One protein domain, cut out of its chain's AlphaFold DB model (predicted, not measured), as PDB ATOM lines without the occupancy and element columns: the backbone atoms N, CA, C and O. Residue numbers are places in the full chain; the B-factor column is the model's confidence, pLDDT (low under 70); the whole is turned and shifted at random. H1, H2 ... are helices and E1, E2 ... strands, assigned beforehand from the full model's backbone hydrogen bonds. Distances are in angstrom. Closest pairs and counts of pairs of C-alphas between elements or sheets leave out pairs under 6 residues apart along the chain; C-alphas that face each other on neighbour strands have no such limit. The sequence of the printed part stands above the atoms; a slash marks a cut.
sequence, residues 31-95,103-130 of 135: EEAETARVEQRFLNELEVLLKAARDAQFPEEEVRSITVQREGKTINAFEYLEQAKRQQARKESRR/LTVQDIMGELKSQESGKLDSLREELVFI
ATOM      1  N   GLU A  31     -32.603  41.189  14.841       77.00
ATOM      2  CA  GLU A  31     -33.297  42.255  14.099       77.00
ATOM      3  C   GLU A  31     -33.005  42.188  12.584       77.00
ATOM      4  O   GLU A  31     -33.912  42.278  11.750       77.00
ATOM      5  N   GLU A  32     -31.750  41.927  12.203       77.00
ATOM      6  CA  GLU A  32     -31.358  41.668  10.810       77.00
ATOM      7  C   GLU A  32     -32.054  40.420  10.233       77.00
ATOM      8  O   GLU A  32     -32.434  40.384   9.060       77.00
ATOM      9  N   ALA A  33     -32.265  39.382  11.047       80.31
ATOM     10  CA  ALA A  33     -32.977  38.185  10.613       80.31
ATOM     11  C   ALA A  33     -34.484  38.434  10.447       80.31
ATOM     12  O   ALA A  33     -35.098  37.888   9.525       80.31
ATOM     13  N   GLU A  34     -35.099  39.239  11.313       85.69
ATOM     14  CA  GLU A  34     -36.511  39.605  11.198       85.69
ATOM     15  C   GLU A  34     -36.777  40.478   9.974       85.69
ATOM     16  O   GLU A  34     -37.666  40.161   9.180       85.69
ATOM     17  N   THR A  35     -35.966  41.514   9.763       86.38
ATOM     18  CA  THR A  35     -36.051  42.378   8.575       86.38
ATOM     19  C   THR A  35     -35.873  41.577   7.286       86.38
ATOM     20  O   THR A  35     -36.692  41.696   6.373       86.38
ATOM     21  N   ALA A  36     -34.899  40.662   7.234       86.12
ATOM     22  CA  ALA A  36     -34.721  39.765   6.092       86.12
ATOM     23  C   ALA A  36     -35.938  38.852   5.852       86.12
ATOM     24  O   ALA A  36     -36.307  38.596   4.706       86.12
ATOM     25  N   ARG A  37     -36.593  38.363   6.914       90.25
ATOM     26  CA  ARG A  37     -37.807  37.534   6.796       90.25
ATOM     27  C   ARG A  37     -38.997  38.329   6.275       90.25
ATOM     28  O   ARG A  37     -39.741  37.803   5.449       90.25
ATOM     29  N   VAL A  38     -39.200  39.548   6.772       92.19
ATOM     30  CA  VAL A  38     -40.269  40.442   6.301       92.19
ATOM     31  C   VAL A  38     -40.063  40.755   4.824       92.19
ATOM     32  O   VAL A  38     -40.990  40.596   4.033       92.19
ATOM     33  N   GLU A  39     -38.833  41.086   4.441       90.19
ATOM     34  CA  GLU A  39     -38.502  41.382   3.053       90.19
ATOM     35  C   GLU A  39     -38.706  40.163   2.145       90.19
ATOM     36  O   GLU A  39     -39.351  40.256   1.103       90.19
ATOM     37  N   GLN A  40     -38.270  38.977   2.576       91.94
ATOM     38  CA  GLN A  40     -38.482  37.748   1.811       91.94
ATOM     39  C   GLN A  40     -39.971  37.421   1.626       91.94
ATOM     40  O   GLN A  40     -40.368  36.941   0.563       91.94
ATOM     41  N   ARG A  41     -40.809  37.669   2.643       95.25
ATOM     42  CA  ARG A  41     -42.266  37.500   2.525       95.25
ATOM     43  C   ARG A  41     -42.842  38.453   1.487       95.25
ATOM     44  O   ARG A  41     -43.598  38.003   0.634       95.25
ATOM     45  N   PHE A  42     -42.431  39.717   1.516       94.94
ATOM     46  CA  PHE A  42     -42.880  40.711   0.549       94.94
ATOM     47  C   PHE A  42     -42.498  40.336  -0.891       94.94
ATOM     48  O   PHE A  42     -43.341  40.379  -1.783       94.94
ATOM     49  N   LEU A  43     -41.264  39.876  -1.125       95.19
ATOM     50  CA  LEU A  43     -40.849  39.388  -2.446       95.19
ATOM     51  C   LEU A  43     -41.733  38.224  -2.923       95.19
ATOM     52  O   LEU A  43     -42.193  38.229  -4.064       95.19
ATOM     53  N   ASN A  44     -42.037  37.266  -2.044       97.00
ATOM     54  CA  ASN A  44     -42.926  36.152  -2.381       97.00
ATOM     55  C   ASN A  44     -44.350  36.633  -2.717       97.00
ATOM     56  O   ASN A  44     -44.974  36.119  -3.644       97.00
ATOM     57  N   GLU A  45     -44.872  37.624  -1.990       96.69
ATOM     58  CA  GLU A  45     -46.182  38.225  -2.265       96.69
ATOM     59  C   GLU A  45     -46.219  38.896  -3.644       96.69
ATOM     60  O   GLU A  45     -47.174  38.690  -4.397       96.69
ATOM     61  N   LEU A  46     -45.164  39.627  -4.022       96.25
ATOM     62  CA  LEU A  46     -45.047  40.221  -5.357       96.25
ATOM     63  C   LEU A  46     -44.977  39.152  -6.457       96.25
ATOM     64  O   LEU A  46     -45.606  39.304  -7.506       96.25
ATOM     65  N   GLU A  47     -44.248  38.056  -6.236       97.06
ATOM     66  CA  GLU A  47     -44.193  36.951  -7.202       97.06
ATOM     67  C   GLU A  47     -45.570  36.319  -7.416       97.06
ATOM     68  O   GLU A  47     -45.966  36.069  -8.559       97.06
ATOM     69  N   VAL A  48     -46.316  36.106  -6.328       97.88
ATOM     70  CA  VAL A  48     -47.688  35.589  -6.372       97.88
ATOM     71  C   VAL A  48     -48.613  36.570  -7.088       97.88
ATOM     72  O   VAL A  48     -49.389  36.138  -7.937       97.88
ATOM     73  N   LEU A  49     -48.500  37.873  -6.818       97.00
ATOM     74  CA  LEU A  49     -49.280  38.918  -7.486       97.00
ATOM     75  C   LEU A  49     -49.062  38.900  -9.004       97.00
ATOM     76  O   LEU A  49     -50.020  38.811  -9.771       97.00
ATOM     77  N   LEU A  50     -47.803  38.934  -9.451       96.69
ATOM     78  CA  LEU A  50     -47.485  38.924 -10.882       96.69
ATOM     79  C   LEU A  50     -47.866  37.603 -11.547       96.69
ATOM     80  O   LEU A  50     -48.169  37.577 -12.740       96.69
ATOM     81  N   LYS A  51     -47.802  36.490 -10.811       97.44
ATOM     82  CA  LYS A  51     -48.271  35.196 -11.304       97.44
ATOM     83  C   LYS A  51     -49.790  35.199 -11.471       97.44
ATOM     84  O   LYS A  51     -50.258  34.837 -12.539       97.44
ATOM     85  N   ALA A  52     -50.535  35.680 -10.480       97.81
ATOM     86  CA  ALA A  52     -51.990  35.787 -10.550       97.81
ATOM     87  C   ALA A  52     -52.446  36.689 -11.709       97.81
ATOM     88  O   ALA A  52     -53.394  36.348 -12.406       97.81
ATOM     89  N   ALA A  53     -51.742  37.797 -11.967       96.69
ATOM     90  CA  ALA A  53     -52.019  38.654 -13.119       96.69
ATOM     91  C   ALA A  53     -51.782  37.927 -14.459       96.69
ATOM     92  O   ALA A  53     -52.603  38.004 -15.371       96.69
ATOM     93  N   ARG A  54     -50.698  37.153 -14.574       96.69
ATOM     94  CA  ARG A  54     -50.445  36.325 -15.766       96.69
ATOM     95  C   ARG A  54     -51.488  35.219 -15.935       96.69
ATOM     96  O   ARG A  54     -51.971  35.008 -17.043       96.69
ATOM     97  N   ASP A  55     -51.870  34.562 -14.845       97.62
ATOM     98  CA  ASP A  55     -52.893  33.511 -14.838       97.62
ATOM     99  C   ASP A  55     -54.282  34.074 -15.203       97.62
ATOM    100  O   ASP A  55     -55.080  33.395 -15.848       97.62
ATOM    101  N   ALA A  56     -54.544  35.342 -14.872       96.62
ATOM    102  CA  ALA A  56     -55.729  36.095 -15.284       96.62
ATOM    103  C   ALA A  56     -55.652  36.653 -16.723       96.62
ATOM    104  O   ALA A  56     -56.551  37.376 -17.142       96.62
ATOM    105  N   GLN A  57     -54.613  36.295 -17.488       96.62
ATOM    106  CA  GLN A  57     -54.423  36.660 -18.898       96.62
ATOM    107  C   GLN A  57     -54.313  38.170 -19.167       96.62
ATOM    108  O   GLN A  57     -54.603  38.622 -20.276       96.62
ATOM    109  N   PHE A  58     -53.850  38.953 -18.186       96.19
ATOM    110  CA  PHE A  58     -53.467  40.343 -18.441       96.19
ATOM    111  C   PHE A  58     -52.312  40.403 -19.458       96.19
ATOM    112  O   PHE A  58     -51.440  39.526 -19.451       96.19
ATOM    113  N   PRO A  59     -52.273  41.423 -20.337       96.19
ATOM    114  CA  PRO A  59     -51.170  41.583 -21.270       96.19
ATOM    115  C   PRO A  59     -49.869  41.858 -20.508       96.19
ATOM    116  O   PRO A  59     -49.850  42.546 -19.489       96.19
ATOM    117  N   GLU A  60     -48.758  41.332 -21.021       94.69
ATOM    118  CA  GLU A  60     -47.448  41.398 -20.355       94.69
ATOM    119  C   GLU A  60     -47.007  42.841 -20.046       94.69
ATOM    120  O   GLU A  60     -46.372  43.092 -19.024       94.69
ATOM    121  N   GLU A  61     -47.367  43.803 -20.898       95.62
ATOM    122  CA  GLU A  61     -47.089  45.228 -20.679       95.62
ATOM    123  C   GLU A  61     -47.794  45.762 -19.424       95.62
ATOM    124  O   GLU A  61     -47.172  46.443 -18.607       95.62
ATOM    125  N   GLU A  62     -49.060  45.382 -19.218       94.56
ATOM    126  CA  GLU A  62     -49.814  45.751 -18.021       94.56
ATOM    127  C   GLU A  62     -49.242  45.055 -16.787       94.56
ATOM    128  O   GLU A  62     -48.999  45.722 -15.782       94.56
ATOM    129  N   VAL A  63     -48.918  43.758 -16.878       95.81
ATOM    130  CA  VAL A  63     -48.288  43.002 -15.780       95.81
ATOM    131  C   VAL A  63     -46.982  43.661 -15.324       95.81
ATOM    132  O   VAL A  63     -46.731  43.782 -14.125       95.81
ATOM    133  N   ARG A  64     -46.156  44.137 -16.263       95.44
ATOM    134  CA  ARG A  64     -44.897  44.843 -15.962       95.44
ATOM    135  C   ARG A  64     -45.102  46.226 -15.362       95.44
ATOM    136  O   ARG A  64     -44.211  46.716 -14.675       95.44
ATOM    137  N   SER A  65     -46.243  46.856 -15.615       94.88
ATOM    138  CA  SER A  65     -46.590  48.167 -15.060       94.88
ATOM    139  C   SER A  65     -47.263  48.107 -13.685       94.88
ATOM    140  O   SER A  65     -47.526  49.163 -13.112       94.88
ATOM    141  N   ILE A  66     -47.534  46.913 -13.135       95.44
ATOM    142  CA  ILE A  66     -48.195  46.763 -11.830       95.44
ATOM    143  C   ILE A  66     -47.391  47.484 -10.742       95.44
ATOM    144  O   ILE A  66     -46.216  47.184 -10.506       95.44
ATOM    145  N   THR A  67     -48.056  48.403 -10.043       95.94
ATOM    146  CA  THR A  67     -47.496  49.138  -8.909       95.94
ATOM    147  C   THR A  67     -48.181  48.768  -7.597       95.94
ATOM    148  O   THR A  67     -49.366  48.441  -7.556       95.94
ATOM    149  N   VAL A  68     -47.418  48.810  -6.506       94.31
ATOM    150  CA  VAL A  68     -47.871  48.513  -5.142       94.31
ATOM    151  C   VAL A  68     -47.433  49.645  -4.219       94.31
ATOM    152  O   VAL A  68     -46.323  50.159  -4.348       94.31
ATOM    153  N   GLN A  69     -48.302  50.041  -3.287       94.56
ATOM    154  CA  GLN A  69     -47.969  51.016  -2.249       94.56
ATOM    155  C   GLN A  69     -47.426  50.302  -1.009       94.56
ATOM    156  O   GLN A  69     -48.112  49.455  -0.437       94.56
ATOM    157  N   ARG A  70     -46.228  50.672  -0.560       88.56
ATOM    158  CA  ARG A  70     -45.610  50.178   0.677       88.56
ATOM    159  C   ARG A  70     -44.966  51.341   1.412       88.56
ATOM    160  O   ARG A  70     -44.211  52.093   0.810       88.56
ATOM    161  N   GLU A  71     -45.274  51.497   2.699       88.81
ATOM    162  CA  GLU A  71     -44.653  52.528   3.553       88.81
ATOM    163  C   GLU A  71     -44.752  53.950   2.954       88.81
ATOM    164  O   GLU A  71     -43.836  54.762   3.051       88.81
ATOM    165  N   GLY A  72     -45.872  54.249   2.281       91.06
ATOM    166  CA  GLY A  72     -46.100  55.530   1.602       91.06
ATOM    167  C   GLY A  72     -45.388  55.692   0.252       91.06
ATOM    168  O   GLY A  72     -45.484  56.760  -0.347       91.06
ATOM    169  N   LYS A  73     -44.703  54.655  -0.246       89.50
ATOM    170  CA  LYS A  73     -43.959  54.654  -1.512       89.50
ATOM    171  C   LYS A  73     -44.624  53.762  -2.551       89.50
ATOM    172  O   LYS A  73     -45.017  52.633  -2.254       89.50
ATOM    173  N   THR A  74     -44.682  54.249  -3.788       93.00
ATOM    174  CA  THR A  74     -45.164  53.477  -4.938       93.00
ATOM    175  C   THR A  74     -44.003  52.735  -5.574       93.00
ATOM    176  O   THR A  74     -43.035  53.350  -6.013       93.00
ATOM    177  N   ILE A  75     -44.103  51.412  -5.629       93.69
ATOM    178  CA  ILE A  75     -43.060  50.528  -6.144       93.69
ATOM    179  C   ILE A  75     -43.612  49.779  -7.354       93.69
ATOM    180  O   ILE A  75     -44.718  49.245  -7.293       93.69
ATOM    181  N   ASN A  76     -42.845  49.702  -8.443       96.12
ATOM    182  CA  ASN A  76     -43.147  48.793  -9.546       96.12
ATOM    183  C   ASN A  76     -42.777  47.353  -9.148       96.12
ATOM    184  O   ASN A  76     -41.613  47.062  -8.868       96.12
ATOM    185  N   ALA A  77     -43.759  46.450  -9.130       94.88
ATOM    186  CA  ALA A  77     -43.585  45.084  -8.638       94.88
ATOM    187  C   ALA A  77     -42.580  44.269  -9.472       94.88
ATOM    188  O   ALA A  77     -41.773  43.519  -8.920       94.88
ATOM    189  N   PHE A  78     -42.611  44.424 -10.798       94.00
ATOM    190  CA  PHE A  78     -41.727  43.697 -11.707       94.00
ATOM    191  C   PHE A  78     -40.275  44.166 -11.575       94.00
ATOM    192  O   PHE A  78     -39.369  43.352 -11.388       94.00
ATOM    193  N   GLU A  79     -40.049  45.478 -11.633       94.12
ATOM    194  CA  GLU A  79     -38.710  46.060 -11.523       94.12
ATOM    195  C   GLU A  79     -38.065  45.751 -10.174       94.12
ATOM    196  O   GLU A  79     -36.877  45.420 -10.119       94.12
ATOM    197  N   TYR A  80     -38.859  45.793  -9.101       94.19
ATOM    198  CA  TYR A  80     -38.396  45.486  -7.755       94.19
ATOM    199  C   TYR A  80     -37.902  44.041  -7.632       94.19
ATOM    200  O   TYR A  80     -36.790  43.799  -7.159       94.19
ATOM    201  N   LEU A  81     -38.676  43.074  -8.140       94.50
ATOM    202  CA  LEU A  81     -38.271  41.666  -8.158       94.50
ATOM    203  C   LEU A  81     -37.012  41.433  -8.996       94.50
ATOM    204  O   LEU A  81     -36.107  40.707  -8.579       94.50
ATOM    205  N   GLU A  82     -36.913  42.058 -10.167       92.81
ATOM    206  CA  GLU A  82     -35.728  41.932 -11.018       92.81
ATOM    207  C   GLU A  82     -34.478  42.534 -10.366       92.81
ATOM    208  O   GLU A  82     -33.378  41.983 -10.478       92.81
ATOM    209  N   GLN A  83     -34.626  43.645  -9.647       90.31
ATOM    210  CA  GLN A  83     -33.541  44.216  -8.858       90.31
ATOM    211  C   GLN A  83     -33.123  43.283  -7.715       90.31
ATOM    212  O   GLN A  83     -31.922  43.038  -7.559       90.31
ATOM    213  N   ALA A  84     -34.077  42.714  -6.973       90.88
ATOM    214  CA  ALA A  84     -33.800  41.770  -5.891       90.88
ATOM    215  C   ALA A  84     -33.031  40.533  -6.396       90.88
ATOM    216  O   ALA A  84     -32.006  40.161  -5.822       90.88
ATOM    217  N   LYS A  85     -33.428  39.958  -7.542       91.44
ATOM    218  CA  LYS A  85     -32.698  38.846  -8.184       91.44
ATOM    219  C   LYS A  85     -31.266  39.225  -8.553       91.44
ATOM    220  O   LYS A  85     -30.335  38.458  -8.303       91.44
ATOM    221  N   ARG A  86     -31.059  40.419  -9.124       90.00
ATOM    222  CA  ARG A  86     -29.712  40.918  -9.456       90.00
ATOM    223  C   ARG A  86     -28.852  41.094  -8.208       90.00
ATOM    224  O   ARG A  86     -27.664  40.773  -8.245       90.00
ATOM    225  N   GLN A  87     -29.420  41.597  -7.115       87.38
ATOM    226  CA  GLN A  87     -28.704  41.717  -5.847       87.38
ATOM    227  C   GLN A  87     -28.350  40.346  -5.269       87.38
ATOM    228  O   GLN A  87     -27.208  40.144  -4.857       87.38
ATOM    229  N   GLN A  88     -29.278  39.390  -5.301       87.62
ATOM    230  CA  GLN A  88     -29.033  38.028  -4.839       87.62
ATOM    231  C   GLN A  88     -27.902  37.358  -5.632       87.62
ATOM    232  O   GLN A  88     -26.944  36.868  -5.037       87.62
ATOM    233  N   ALA A  89     -27.932  37.446  -6.965       86.94
ATOM    234  CA  ALA A  89     -26.870  36.916  -7.820       86.94
ATOM    235  C   ALA A  89     -25.502  37.562  -7.526       86.94
ATOM    236  O   ALA A  89     -24.474  36.884  -7.489       86.94
ATOM    237  N   ARG A  90     -25.470  38.877  -7.257       83.31
ATOM    238  CA  ARG A  90     -24.242  39.575  -6.838       83.31
ATOM    239  C   ARG A  90     -23.740  39.062  -5.491       83.31
ATOM    240  O   ARG A  90     -22.546  38.797  -5.370       83.31
ATOM    241  N   LYS A  91     -24.621  38.890  -4.501       81.88
ATOM    242  CA  LYS A  91     -24.265  38.342  -3.182       81.88
ATOM    243  C   LYS A  91     -23.697  36.931  -3.312       81.88
ATOM    244  O   LYS A  91     -22.645  36.646  -2.750       81.88
ATOM    245  N   GLU A  92     -24.332  36.078  -4.108       84.00
ATOM    246  CA  GLU A  92     -23.866  34.715  -4.373       84.00
ATOM    247  C   GLU A  92     -22.510  34.690  -5.083       84.00
ATOM    248  O   GLU A  92     -21.626  33.954  -4.659       84.00
ATOM    249  N   SER A  93     -22.289  35.556  -6.079       77.62
ATOM    250  CA  SER A  93     -20.990  35.653  -6.767       77.62
ATOM    251  C   SER A  93     -19.837  36.112  -5.867       77.62
ATOM    252  O   SER A  93     -18.679  35.815  -6.150       77.62
ATOM    253  N   ARG A  94     -20.142  36.847  -4.788       72.69
ATOM    254  CA  ARG A  94     -19.154  37.335  -3.814       72.69
ATOM    255  C   ARG A  94     -18.856  36.322  -2.716       72.69
ATOM    256  O   ARG A  94     -17.876  36.504  -1.998       72.69
ATOM    257  N   ARG A  95     -19.683  35.283  -2.552       69.44
ATOM    258  CA  ARG A  95     -19.446  34.259  -1.532       69.44
ATOM    259  C   ARG A  95     -18.189  33.472  -1.886       69.44
ATOM    260  O   ARG A  95     -18.105  32.839  -2.937       69.44
ATOM    261  N   LEU A 103      -8.160  27.095   5.200       75.38
ATOM    262  CA  LEU A 103      -8.297  28.420   4.591       75.38
ATOM    263  C   LEU A 103      -6.919  28.954   4.206       75.38
ATOM    264  O   LEU A 103      -6.005  29.026   5.031       75.38
ATOM    265  N   THR A 104      -6.775  29.347   2.948       80.62
ATOM    266  CA  THR A 104      -5.579  30.040   2.488       80.62
ATOM    267  C   THR A 104      -5.671  31.526   2.828       80.62
ATOM    268  O   THR A 104      -6.753  32.080   3.016       80.62
ATOM    269  N   VAL A 105      -4.526  32.216   2.849       84.19
ATOM    270  CA  VAL A 105      -4.488  33.683   2.996       84.19
ATOM    271  C   VAL A 105      -5.339  34.366   1.919       84.19
ATOM    272  O   VAL A 105      -5.969  35.380   2.193       84.19
ATOM    273  N   GLN A 106      -5.409  33.793   0.713       80.75
ATOM    274  CA  GLN A 106      -6.243  34.317  -0.369       80.75
ATOM    275  C   GLN A 106      -7.736  34.178  -0.074       80.75
ATOM    276  O   GLN A 106      -8.481  35.108  -0.363       80.75
ATOM    277  N   ASP A 107      -8.161  33.066   0.531       77.38
ATOM    278  CA  ASP A 107      -9.558  32.866   0.930       77.38
ATOM    279  C   ASP A 107      -9.963  33.901   1.991       77.38
ATOM    280  O   ASP A 107     -10.988  34.567   1.849       77.38
ATOM    281  N   ILE A 108      -9.097  34.123   2.989       81.44
ATOM    282  CA  ILE A 108      -9.302  35.121   4.054       81.44
ATOM    283  C   ILE A 108      -9.325  36.543   3.478       81.44
ATOM    284  O   ILE A 108     -10.200  37.345   3.801       81.44
ATOM    285  N   MET A 109      -8.379  36.878   2.597       82.81
ATOM    286  CA  MET A 109      -8.349  38.185   1.936       82.81
ATOM    287  C   MET A 109      -9.568  38.402   1.033       82.81
ATOM    288  O   MET A 109     -10.086  39.517   0.962       82.81
ATOM    289  N   GLY A 110     -10.028  37.351   0.352       80.44
ATOM    290  CA  GLY A 110     -11.246  37.371  -0.448       80.44
ATOM    291  C   GLY A 110     -12.469  37.684   0.408       80.44
ATOM    292  O   GLY A 110     -13.251  38.566   0.051       80.44
ATOM    293  N   GLU A 111     -12.591  37.036   1.568       79.81
ATOM    294  CA  GLU A 111     -13.673  37.286   2.518       79.81
ATOM    295  C   GLU A 111     -13.640  38.726   3.042       79.81
ATOM    296  O   GLU A 111     -14.637  39.439   2.921       79.81
ATOM    297  N   LEU A 112     -12.490  39.198   3.530       80.25
ATOM    298  CA  LEU A 112     -12.338  40.561   4.055       80.25
ATOM    299  C   LEU A 112     -12.693  41.628   3.014       80.25
ATOM    300  O   LEU A 112     -13.453  42.554   3.302       80.25
ATOM    301  N   LYS A 113     -12.208  41.470   1.778       77.19
ATOM    302  CA  LYS A 113     -12.525  42.388   0.678       77.19
ATOM    303  C   LYS A 113     -14.009  42.341   0.307       77.19
ATOM    304  O   LYS A 113     -14.606  43.375   0.002       77.19
ATOM    305  N   SER A 114     -14.621  41.155   0.344       73.31
ATOM    306  CA  SER A 114     -16.059  41.006   0.102       73.31
ATOM    307  C   SER A 114     -16.883  41.731   1.173       73.31
ATOM    308  O   SER A 114     -17.810  42.464   0.822       73.31
ATOM    309  N   GLN A 115     -16.493  41.627   2.448       76.88
ATOM    310  CA  GLN A 115     -17.158  42.298   3.567       76.88
ATOM    311  C   GLN A 115     -17.025  43.823   3.483       76.88
ATOM    312  O   GLN A 115     -18.013  44.530   3.673       76.88
ATOM    313  N   GLU A 116     -15.838  44.337   3.156       73.62
ATOM    314  CA  GLU A 116     -15.619  45.774   2.951       73.62
ATOM    315  C   GLU A 116     -16.506  46.316   1.822       73.62
ATOM    316  O   GLU A 116     -17.238  47.286   2.016       73.62
ATOM    317  N   SER A 117     -16.521  45.641   0.666       73.38
ATOM    318  CA  SER A 117     -17.382  46.037  -0.454       73.38
ATOM    319  C   SER A 117     -18.875  45.965  -0.109       73.38
ATOM    320  O   SER A 117     -19.645  46.809  -0.556       73.38
ATOM    321  N   GLY A 118     -19.282  44.998   0.720       74.81
ATOM    322  CA  GLY A 118     -20.655  44.881   1.207       74.81
ATOM    323  C   GLY A 118     -21.077  46.069   2.070       74.81
ATOM    324  O   GLY A 118     -22.161  46.601   1.865       74.81
ATOM    325  N   LYS A 119     -20.203  46.531   2.975       80.56
ATOM    326  CA  LYS A 119     -20.463  47.713   3.817       80.56
ATOM    327  C   LYS A 119     -20.556  49.005   3.006       80.56
ATOM    328  O   LYS A 119     -21.371  49.868   3.306       80.56
ATOM    329  N   LEU A 120     -19.726  49.157   1.975       76.69
ATOM    330  CA  LEU A 120     -19.805  50.321   1.088       76.69
ATOM    331  C   LEU A 120     -21.089  50.312   0.251       76.69
ATOM    332  O   LEU A 120     -21.691  51.363   0.051       76.69
ATOM    333  N   ASP A 121     -21.526  49.138  -0.208       73.62
ATOM    334  CA  ASP A 121     -22.789  49.004  -0.932       73.62
ATOM    335  C   ASP A 121     -23.998  49.284  -0.031       73.62
ATOM    336  O   ASP A 121     -24.902  49.987  -0.473       73.62
ATOM    337  N   SER A 122     -24.007  48.823   1.226       76.81
ATOM    338  CA  SER A 122     -25.096  49.140   2.163       76.81
ATOM    339  C   SER A 122     -25.170  50.639   2.457       76.81
ATOM    340  O   SER A 122     -26.249  51.220   2.412       76.81
ATOM    341  N   LEU A 123     -24.017  51.288   2.662       76.69
ATOM    342  CA  LEU A 123     -23.943  52.745   2.814       76.69
ATOM    343  C   LEU A 123     -24.425  53.468   1.553       76.69
ATOM    344  O   LEU A 123     -25.106  54.484   1.634       76.69
ATOM    345  N   ARG A 124     -24.096  52.953   0.364       74.31
ATOM    346  CA  ARG A 124     -24.602  53.511  -0.891       74.31
ATOM    347  C   ARG A 124     -26.111  53.343  -1.010       74.31
ATOM    348  O   ARG A 124     -26.750  54.263  -1.495       74.31
ATOM    349  N   GLU A 125     -26.675  52.200  -0.640       70.06
ATOM    350  CA  GLU A 125     -28.124  51.989  -0.669       70.06
ATOM    351  C   GLU A 125     -28.834  52.961   0.272       70.06
ATOM    352  O   GLU A 125     -29.769  53.621  -0.169       70.06
ATOM    353  N   GLU A 126     -28.322  53.147   1.492       71.38
ATOM    354  CA  GLU A 126     -28.803  54.159   2.439       71.38
ATOM    355  C   GLU A 126     -28.743  55.575   1.832       71.38
ATOM    356  O   GLU A 126     -29.742  56.290   1.802       71.38
ATOM    357  N   LEU A 127     -27.605  55.957   1.240       66.62
ATOM    358  CA  LEU A 127     -27.404  57.282   0.639       66.62
ATOM    359  C   LEU A 127     -28.193  57.511  -0.661       66.62
ATOM    360  O   LEU A 127     -28.646  58.622  -0.914       66.62
ATOM    361  N   VAL A 128     -28.355  56.493  -1.509       61.38
ATOM    362  CA  VAL A 128     -29.161  56.572  -2.741       61.38
ATOM    363  C   VAL A 128     -30.642  56.663  -2.394       61.38
ATOM    364  O   VAL A 128     -31.377  57.357  -3.096       61.38
ATOM    365  N   PHE A 129     -31.080  56.027  -1.305       53.59
ATOM    366  CA  PHE A 129     -32.440  56.200  -0.805       53.59
ATOM    367  C   PHE A 129     -32.698  57.628  -0.318       53.59
ATOM    368  O   PHE A 129     -33.775  58.146  -0.588       53.59
ATOM    369  N   ILE A 130     -31.707  58.275   0.304       52.47
ATOM    370  CA  ILE A 130     -31.776  59.691   0.706       52.47
ATOM    371  C   ILE A 130     -31.701  60.620  -0.525       52.47
ATOM    372  O   ILE A 130     -32.404  61.617  -0.616       52.47
TER     373      ILE A 130
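What this domain is: This is residues 31 to 95 and 103 to 130 of the 135 residues of an uncharacterized protein of Deltaproteobacteria bacterium (UniProt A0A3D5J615). A small corner, where the short helix H2, the two-stranded hairpin of E1 and E2, the later half of H1 and the first turns of H3 come together, sends out two long helices, H1 and H3, that spread apart in an open V. A third long helix, H4, runs the opposite way to H3 at a shallow tilt of 24 degrees and comes near it where the last residue of H3, Arg 94, meets Ser 114 within H4, while residues 105 to 109 and 119 to 130 of H4 stand free. The printed part has 93 residues with four named helices and two named strands, in the order H1, H2, E1, E2, H3, H4; the sheet, E1 - E2, is antiparallel and the class is mostly helix. The whole is loose, with a radius of gyration of the C-alphas of 17.1 A, and only just elongated, spanning 55 by 27 by 24 A.

Where its parts are: E1 is residues 67 to 70 and E2 is residues 73 to 76. H2 is residues 60 to 65, before E1. H1 is residues 31 to 55, 36.0 A long, and begins with C-alpha 31 at (-33.297, 42.255, 14.099). H3 is residues 77 to 94, 26.1 A long, and begins with C-alpha 77 at (-43.585, 45.084, -8.638). H4 is residues 105 to 130, 37.8 A long, and ends with C-alpha 130 at (-31.776, 59.691, 0.706).

How they stand to each other: E1 and E2 form a hairpin, antiparallel at 146 degrees, with N 68 and O 75 at 2.8 A and N 75 and O 68 at 2.9 A, within hydrogen-bond range. The closest C-alphas of E1 and H3 are those of Thr 67 and Ala 77, 5.6 A apart. H2 and H3 touch, about perpendicular at 85 degrees, with the closest C-alphas those of Arg 64 and Phe 78, 5.4 A apart; H3 does so with residues 77 to 79 alone. H1 and H2 form a helical hairpin and touch, H1 with residues 50 to 54 alone; the closest C-alphas are those of Ala 53 and Val 63, 6.3 A apart, and the steep tilt of 38 degrees, opposite ways, is only just past shallow. H1 and H3 touch at a steep tilt of 50 degrees, opposite ways, with residues 43 to 50 and 77 to 81 alone; the closest C-alphas are those of Leu 46 and Ala 77, 6.0 A apart. H3 and H4 are close but not clearly touching, at a shallow tilt of 24 degrees, opposite ways, with the C-alphas of Arg 94 and Ser 114 closest, 6.2 A apart. H4 is apart from H1, H2, E1 and E2. In H1, H2, H3 and H4 every O i to N i+4 pair is within hydrogen-bond range.

The domain as a whole: The two farthest C-alphas, those of Gln 57 and Val 105, are 54.6 A apart. Residues 96 to 102 are not printed, and C-alphas 95 and 103 stand 14.0 A apart across this cut, in the link from H3 to H4. The links that are printed whole are tight. Residues 31 to 39, 103 to 109 and 119 to 130 stand free. The mean pLDDT of the printed part is 86.3; residues 95 and 127 to 130 are under 70.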